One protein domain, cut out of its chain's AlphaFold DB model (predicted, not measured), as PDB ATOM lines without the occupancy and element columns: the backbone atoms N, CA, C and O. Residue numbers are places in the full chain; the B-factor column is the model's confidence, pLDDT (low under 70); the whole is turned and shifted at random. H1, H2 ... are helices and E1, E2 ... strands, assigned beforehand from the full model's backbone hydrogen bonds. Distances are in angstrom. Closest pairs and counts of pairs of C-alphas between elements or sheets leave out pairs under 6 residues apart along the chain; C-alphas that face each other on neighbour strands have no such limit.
ATOM      1  N   GLN A   9     176.737 190.555 294.677       89.25
ATOM      2  CA  GLN A   9     175.360 190.258 295.098       89.25
ATOM      3  C   GLN A   9     174.279 190.789 294.138       89.25
ATOM      4  O   GLN A   9     173.147 190.317 294.162       89.25
ATOM      5  N   GLU A  10     174.613 191.766 293.293       90.19
ATOM      6  CA  GLU A  10     173.691 192.363 292.319       90.19
ATOM      7  C   GLU A  10     173.702 191.612 290.978       90.19
ATOM      8  O   GLU A  10     172.877 191.886 290.102       90.19
ATOM      9  N   ILE A  11     174.651 190.689 290.786       90.88
ATOM     10  CA  ILE A  11     174.807 189.929 289.549       90.88
ATOM     11  C   ILE A  11     173.905 188.700 289.604       90.88
ATOM     12  O   ILE A  11     174.137 187.744 290.341       90.88
ATOM     13  N   THR A  12     172.888 188.708 288.754       92.12
ATOM     14  CA  THR A  12     171.956 187.592 288.567       92.12
ATOM     15  C   THR A  12     172.231 186.859 287.249       92.12
ATOM     16  O   THR A  12     172.865 187.426 286.354       92.12
ATOM     17  N   PRO A  13     171.691 185.639 287.043       90.19
ATOM     18  CA  PRO A  13     171.793 184.943 285.755       90.19
ATOM     19  C   PRO A  13     171.241 185.732 284.555       90.19
ATOM     20  O   PRO A  13     171.629 185.476 283.419       90.19
ATOM     21  N   THR A  14     170.347 186.699 284.788       92.94
ATOM     22  CA  THR A  14     169.778 187.568 283.746       92.94
ATOM     23  C   THR A  14     170.608 188.829 283.485       92.94
ATOM     24  O   THR A  14     170.352 189.540 282.511       92.94
ATOM     25  N   THR A  15     171.618 189.119 284.312       89.88
ATOM     26  CA  THR A  15     172.476 190.300 284.171       89.88
ATOM     27  C   THR A  15     173.420 190.131 282.979       89.88
ATOM     28  O   THR A  15     174.414 189.408 283.044       89.88
ATOM     29  N   ARG A  16     173.128 190.821 281.872       88.19
ATOM     30  CA  ARG A  16     173.970 190.818 280.666       88.19
ATOM     31  C   ARG A  16     175.114 191.816 280.800       88.19
ATOM     32  O   ARG A  16     174.843 193.006 280.885       88.19
ATOM     33  N   GLY A  17     176.355 191.331 280.737       88.00
ATOM     34  CA  GLY A  17     177.565 192.159 280.695       88.00
ATOM     35  C   GLY A  17     177.772 192.984 281.967       88.00
ATOM     36  O   GLY A  17     177.068 193.952 282.228       88.00
ATOM     37  N   TRP A  18     178.762 192.619 282.772       91.94
ATOM     38  CA  TRP A  18     179.028 193.300 284.034       91.94
ATOM     39  C   TRP A  18     180.525 193.413 284.287       91.94
ATOM     40  O   TRP A  18     181.329 192.636 283.775       91.94
ATOM     41  N   ILE A  19     180.884 194.410 285.087       92.06
ATOM     42  CA  ILE A  19     182.239 194.636 285.577       92.06
ATOM     43  C   ILE A  19     182.121 194.771 287.093       92.06
ATOM     44  O   ILE A  19     181.257 195.498 287.577       92.06
ATOM     45  N   ALA A  20     182.969 194.073 287.844       90.88
ATOM     46  CA  ALA A  20     182.974 194.105 289.305       90.88
ATOM     47  C   ALA A  20     184.398 194.330 289.827       90.88
ATOM     48  O   ALA A  20     185.369 193.874 289.215       90.88
ATOM     49  N   LYS A  21     184.528 195.032 290.960       90.62
ATOM     50  CA  LYS A  21     185.795 195.140 291.699       90.62
ATOM     51  C   LYS A  21     185.801 194.105 292.809       90.62
ATOM     52  O   LYS A  21     185.029 194.199 293.756       90.62
ATOM     53  N   VAL A  22     186.693 193.134 292.696       92.00
ATOM     54  CA  VAL A  22     186.697 191.962 293.571       92.00
ATOM     55  C   VAL A  22     188.100 191.641 294.052       92.00
ATOM     56  O   VAL A  22     189.087 191.892 293.358       92.00
ATOM     57  N   THR A  23     188.177 191.030 295.226       90.69
ATOM     58  CA  THR A  23     189.384 190.370 295.717       90.69
ATOM     59  C   THR A  23     189.283 188.879 295.423       90.69
ATOM     60  O   THR A  23     188.258 188.247 295.678       90.69
ATOM     61  N   VAL A  24     190.355 188.299 294.880       90.00
ATOM     62  CA  VAL A  24     190.436 186.852 294.663       90.00
ATOM     63  C   VAL A  24     190.877 186.186 295.960       90.00
ATOM     64  O   VAL A  24     192.012 186.370 296.388       90.00
ATOM     65  N   ILE A  25     190.000 185.380 296.556       89.62
ATOM     66  CA  ILE A  25     190.290 184.655 297.803       89.62
ATOM     67  C   ILE A  25     190.988 183.328 297.518       89.62
ATOM     68  O   ILE A  25     191.860 182.894 298.265       89.62
ATOM     69  N   LYS A  26     190.609 182.659 296.425       88.69
ATOM     70  CA  LYS A  26     191.183 181.363 296.061       88.69
ATOM     71  C   LYS A  26     191.186 181.172 294.558       88.69
ATOM     72  O   LYS A  26     190.186 181.436 293.893       88.69
ATOM     73  N   LYS A  27     192.295 180.655 294.038       91.06
ATOM     74  CA  LYS A  27     192.406 180.159 292.665       91.06
ATOM     75  C   LYS A  27     192.591 178.653 292.714       91.06
ATOM     76  O   LYS A  27     193.384 178.158 293.512       91.06
ATOM     77  N   PHE A  28     191.850 177.934 291.884       87.12
ATOM     78  CA  PHE A  28     192.040 176.500 291.724       87.12
ATOM     79  C   PHE A  28     192.945 176.241 290.523       87.12
ATOM     80  O   PHE A  28     192.880 176.954 289.516       87.12
ATOM     81  N   ILE A  29     193.792 175.221 290.646       83.62
ATOM     82  CA  ILE A  29     194.575 174.715 289.521       83.62
ATOM     83  C   ILE A  29     193.571 174.184 288.484       83.62
ATOM     84  O   ILE A  29     192.671 173.426 288.868       83.62
ATOM     85  N   PRO A  30     193.660 174.601 287.207       81.31
ATOM     86  CA  PRO A  30     192.785 174.081 286.166       81.31
ATOM     87  C   PRO A  30     192.916 172.554 286.087       81.31
ATOM     88  O   PRO A  30     194.044 172.053 286.073       81.31
ATOM     89  N   PRO A  31     191.810 171.792 286.031       77.12
ATOM     90  CA  PRO A  31     191.902 170.387 285.665       77.12
ATOM     91  C   PRO A  31     192.451 170.266 284.237       77.12
ATOM     92  O   PRO A  31     192.346 171.206 283.443       77.12
ATOM     93  N   LEU A  32     193.020 169.100 283.913       76.19
ATOM     94  CA  LEU A  32     193.480 168.772 282.560       76.19
ATOM     95  C   LEU A  32     192.426 169.185 281.522       76.19
ATOM     96  O   LEU A  32     191.229 168.955 281.724       76.19
ATOM     97  N   SER A  33     192.875 169.816 280.432       78.06
ATOM     98  CA  SER A  33     191.986 170.367 279.410       78.06
ATOM     99  C   SER A  33     191.031 169.291 278.900       78.06
ATOM    100  O   SER A  33     191.476 168.264 278.382       78.06
ATOM    101  N   ARG A  34     189.722 169.530 278.994       70.94
ATOM    102  CA  ARG A  34     188.740 168.715 278.273       70.94
ATOM    103  C   ARG A  34     188.550 169.351 276.903       70.94
ATOM    104  O   ARG A  34     188.194 170.523 276.823       70.94
ATOM    105  N   ASN A  35     188.817 168.599 275.837       79.94
ATOM    106  CA  ASN A  35     188.651 169.043 274.446       79.94
ATOM    107  C   ASN A  35     189.429 170.332 274.097       79.94
ATOM    108  O   ASN A  35     188.934 171.174 273.356       79.94
ATOM    109  N   GLY A  36     190.627 170.517 274.669       82.19
ATOM    110  CA  GLY A  36     191.464 171.702 274.428       82.19
ATOM    111  C   GLY A  36     191.015 172.978 275.152       82.19
ATOM    112  O   GLY A  36     191.677 174.005 275.032       82.19
ATOM    113  N   VAL A  37     189.937 172.924 275.945       81.88
ATOM    114  CA  VAL A  37     189.450 174.062 276.734       81.88
ATOM    115  C   VAL A  37     189.923 173.939 278.183       81.88
ATOM    116  O   VAL A  37     189.729 172.909 278.838       81.88
ATOM    117  N   LEU A  38     190.543 175.005 278.693       82.50
ATOM    118  CA  LEU A  38     190.977 175.127 280.084       82.50
ATOM    119  C   LEU A  38     189.941 175.917 280.879       82.50
ATOM    120  O   LEU A  38     189.689 177.089 280.607       82.50
ATOM    121  N   TYR A  39     189.365 175.281 281.895       83.69
ATOM    122  CA  TYR A  39     188.460 175.940 282.830       83.69
ATOM    123  C   TYR A  39     189.213 176.259 284.116       83.69
ATOM    124  O   TYR A  39     189.776 175.367 284.748       83.69
ATOM    125  N   GLN A  40     189.197 177.522 284.536       86.62
ATOM    126  CA  GLN A  40     189.738 177.926 285.827       86.62
ATOM    127  C   GLN A  40     188.609 178.359 286.750       86.62
ATOM    128  O   GLN A  40     187.808 179.232 286.420       86.62
ATOM    129  N   ARG A  41     188.571 177.764 287.941       90.25
ATOM    130  CA  ARG A  41     187.652 178.174 288.998       90.25
ATOM    131  C   ARG A  41     188.361 179.140 289.941       90.25
ATOM    132  O   ARG A  41     189.512 178.916 290.323       90.25
ATOM    133  N   ILE A  42     187.658 180.192 290.339       93.50
ATOM    134  CA  ILE A  42     188.132 181.216 291.276       93.50
ATOM    135  C   ILE A  42     187.024 181.545 292.281       93.50
ATOM    136  O   ILE A  42     185.844 181.470 291.946       93.50
ATOM    137  N   ILE A  43     187.402 181.865 293.518       90.88
ATOM    138  CA  ILE A  43     186.498 182.393 294.551       90.88
ATOM    139  C   ILE A  43     186.778 183.882 294.686       90.88
ATOM    140  O   ILE A  43     187.931 184.282 294.874       90.88
ATOM    141  N   LEU A  44     185.716 184.677 294.590       92.81
ATOM    142  CA  LEU A  44     185.746 186.133 294.588       92.81
ATOM    143  C   LEU A  44     184.909 186.666 295.750       92.81
ATOM    144  O   LEU A  44     183.892 186.068 296.096       92.81
ATOM    145  N   VAL A  45     185.332 187.788 296.323       90.88
ATOM    146  CA  VAL A  45     184.575 188.551 297.324       90.88
ATOM    147  C   VAL A  45     184.647 190.031 296.954       90.88
ATOM    148  O   VAL A  45     185.691 190.496 296.484       90.88
ATOM    149  N   ASP A  46     183.554 190.766 297.149       91.44
ATOM    150  CA  ASP A  46     183.536 192.221 296.977       91.44
ATOM    151  C   ASP A  46     184.557 192.877 297.911       91.44
ATOM    152  O   ASP A  46     184.645 192.544 299.096       91.44
ATOM    153  N   ILE A  47     185.348 193.811 297.381       85.75
ATOM    154  CA  ILE A  47     186.455 194.411 298.137       85.75
ATOM    155  C   ILE A  47     185.974 195.125 299.405       85.75
ATOM    156  O   ILE A  47     186.591 194.977 300.458       85.75
ATOM    157  N   ASP A  48     184.835 195.812 299.327       81.69
ATOM    158  CA  ASP A  48     184.265 196.558 300.450       81.69
ATOM    159  C   ASP A  48     183.795 195.615 301.567       81.69
ATOM    160  O   ASP A  48     184.030 195.867 302.750       81.69
ATOM    161  N   VAL A  49     183.216 194.468 301.194       79.31
ATOM    162  CA  VAL A  49     182.793 193.421 302.137       79.31
ATOM    163  C   VAL A  49     184.009 192.764 302.791       79.31
ATOM    164  O   VAL A  49     184.033 192.578 304.010       79.31
ATOM    165  N   TYR A  50     185.042 192.449 302.005       81.06
ATOM    166  CA  TYR A  50     186.270 191.830 302.502       81.06
ATOM    167  C   TYR A  50     187.016 192.735 303.495       81.06
ATOM    168  O   TYR A  50     187.422 192.285 304.569       81.06
ATOM    169  N   LEU A  51     187.153 194.027 303.176       81.38
ATOM    170  CA  LEU A  51     187.785 195.004 304.063       81.38
ATOM    171  C   LEU A  51     186.995 195.181 305.363       81.38
ATOM    172  O   LEU A  51     187.593 195.196 306.439       81.38
ATOM    173  N   LEU A  52     185.662 195.252 305.292       83.75
ATOM    174  CA  LEU A  52     184.822 195.353 306.484       83.75
ATOM    175  C   LEU A  52     184.992 194.136 307.407       83.75
ATOM    176  O   LEU A  52     185.133 194.296 308.620       83.75
ATOM    177  N   GLN A  53     185.026 192.925 306.845       79.50
ATOM    178  CA  GLN A  53     185.261 191.699 307.610       79.50
ATOM    179  C   GLN A  53     186.637 191.703 308.286       79.50
ATOM    180  O   GLN A  53     186.721 191.400 309.476       79.50
ATOM    181  N   LEU A  54     187.693 192.114 307.577       80.38
ATOM    182  CA  LEU A  54     189.040 192.252 308.143       80.38
ATOM    183  C   LEU A  54     189.088 193.255 309.302       80.38
ATOM    184  O   LEU A  54     189.666 192.955 310.345       80.38
ATOM    185  N   ILE A  55     188.453 194.421 309.150       84.44
ATOM    186  CA  ILE A  55     188.377 195.440 310.209       84.44
ATOM    187  C   ILE A  55     187.618 194.898 311.427       84.44
ATOM    188  O   ILE A  55     188.023 195.137 312.565       84.44
ATOM    189  N   ASN A  56     186.533 194.151 311.215       79.31
ATOM    190  CA  ASN A  56     185.759 193.560 312.305       79.31
ATOM    191  C   ASN A  56     186.545 192.465 313.037       79.31
ATOM    192  O   ASN A  56     186.556 192.453 314.267       79.31
ATOM    193  N   LEU A  57     187.265 191.607 312.310       78.31
ATOM    194  CA  LEU A  57     188.193 190.631 312.887       78.31
ATOM    195  C   LEU A  57     189.303 191.315 313.697       78.31
ATOM    196  O   LEU A  57     189.579 190.905 314.823       78.31
ATOM    197  N   TYR A  58     189.893 192.392 313.173       74.62
ATOM    198  CA  TYR A  58     190.872 193.195 313.906       74.62
ATOM    199  C   TYR A  58     190.305 193.723 315.224       74.62
ATOM    200  O   TYR A  58     190.909 193.528 316.278       74.62
ATOM    201  N   LYS A  59     189.126 194.358 315.181       77.50
ATOM    202  CA  LYS A  59     188.465 194.904 316.375       77.50
ATOM    203  C   LYS A  59     188.171 193.819 317.408       77.50
ATOM    204  O   LYS A  59     188.347 194.066 318.596       77.50
ATOM    205  N   LEU A  60     187.741 192.640 316.957       79.00
ATOM    206  CA  LEU A  60     187.365 191.535 317.835       79.00
ATOM    207  C   LEU A  60     188.578 190.912 318.541       79.00
ATOM    208  O   LEU A  60     188.491 190.578 319.718       79.00
ATOM    209  N   TYR A  61     189.708 190.779 317.842       76.50
ATOM    210  CA  TYR A  61     190.873 190.048 318.353       76.50
ATOM    211  C   TYR A  61     192.073 190.927 318.737       76.50
ATOM    212  O   TYR A  61     193.076 190.392 319.202       76.50
ATOM    213  N   LYS A  62     192.009 192.255 318.543       68.38
ATOM    214  CA  LYS A  62     193.138 193.195 318.732       68.38
ATOM    215  C   LYS A  62     194.448 192.691 318.093       68.38
ATOM    216  O   LYS A  62     195.534 192.892 318.631       68.38
TER     217      LYS A  62
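This is residues 9 to 62 of the 77 residues of an uncharacterized protein of Cannabis sativa (UniProt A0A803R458). A long, narrow hairpin of two strands, E1 and E2, has the single helix H1 running on from one end and a long loop, residues 28 to 41, at the other; the free tip of that loop, residues 32 to 37, and the free part of the helix, residues 52 to 61, stick out at opposite ends of the longest axis. A lead-in stretch, residues 9 to 21, loops out to one side before E1, and its residues 12 to 17 stick out. The printed part has 54 residues with two named strands and one named helix, in the order E1, E2, H1; the sheet, E1 - E2, is antiparallel, and the class is mixed, helices and strands, with under half of the residues in named elements. The whole is extended, with a radius of gyration of the C-alphas of 16.0 A, and its flat outline spans 50 by 28 by 14 A.

After residues 9 to 21, E1 takes residues 22 to 27, from C-alpha 22 at (186.697, 191.962, 293.571), and is 13.1 A long. E2, residues 42 to 46, measures 13.2 A. H1, residues 47 to 61, measures 21.1 A and ends with C-alpha 61 at (190.873, 190.048, 318.353).

E1 and E2 form a hairpin, antiparallel at 155 degrees between their directions. N 23 and O 45 are within hydrogen-bond range at 2.8 A, and so are N 43 and O 26 at 2.8 A. The closest C-alphas of E1 and H1 are those of Val 22 and Ile 47, 5.2 A apart. In H1, every O i to N i+4 pair is within hydrogen-bond range.

The C-alphas farthest apart, those of Asn 35 and Lys 62, are 50.6 A apart. The printed part has no cut. The link from E1 to E2 is long, with 14 residues, and that from E2 to H1 is tight. The mean pLDDT of the printed part is 85.0, and residue 62 is under 70.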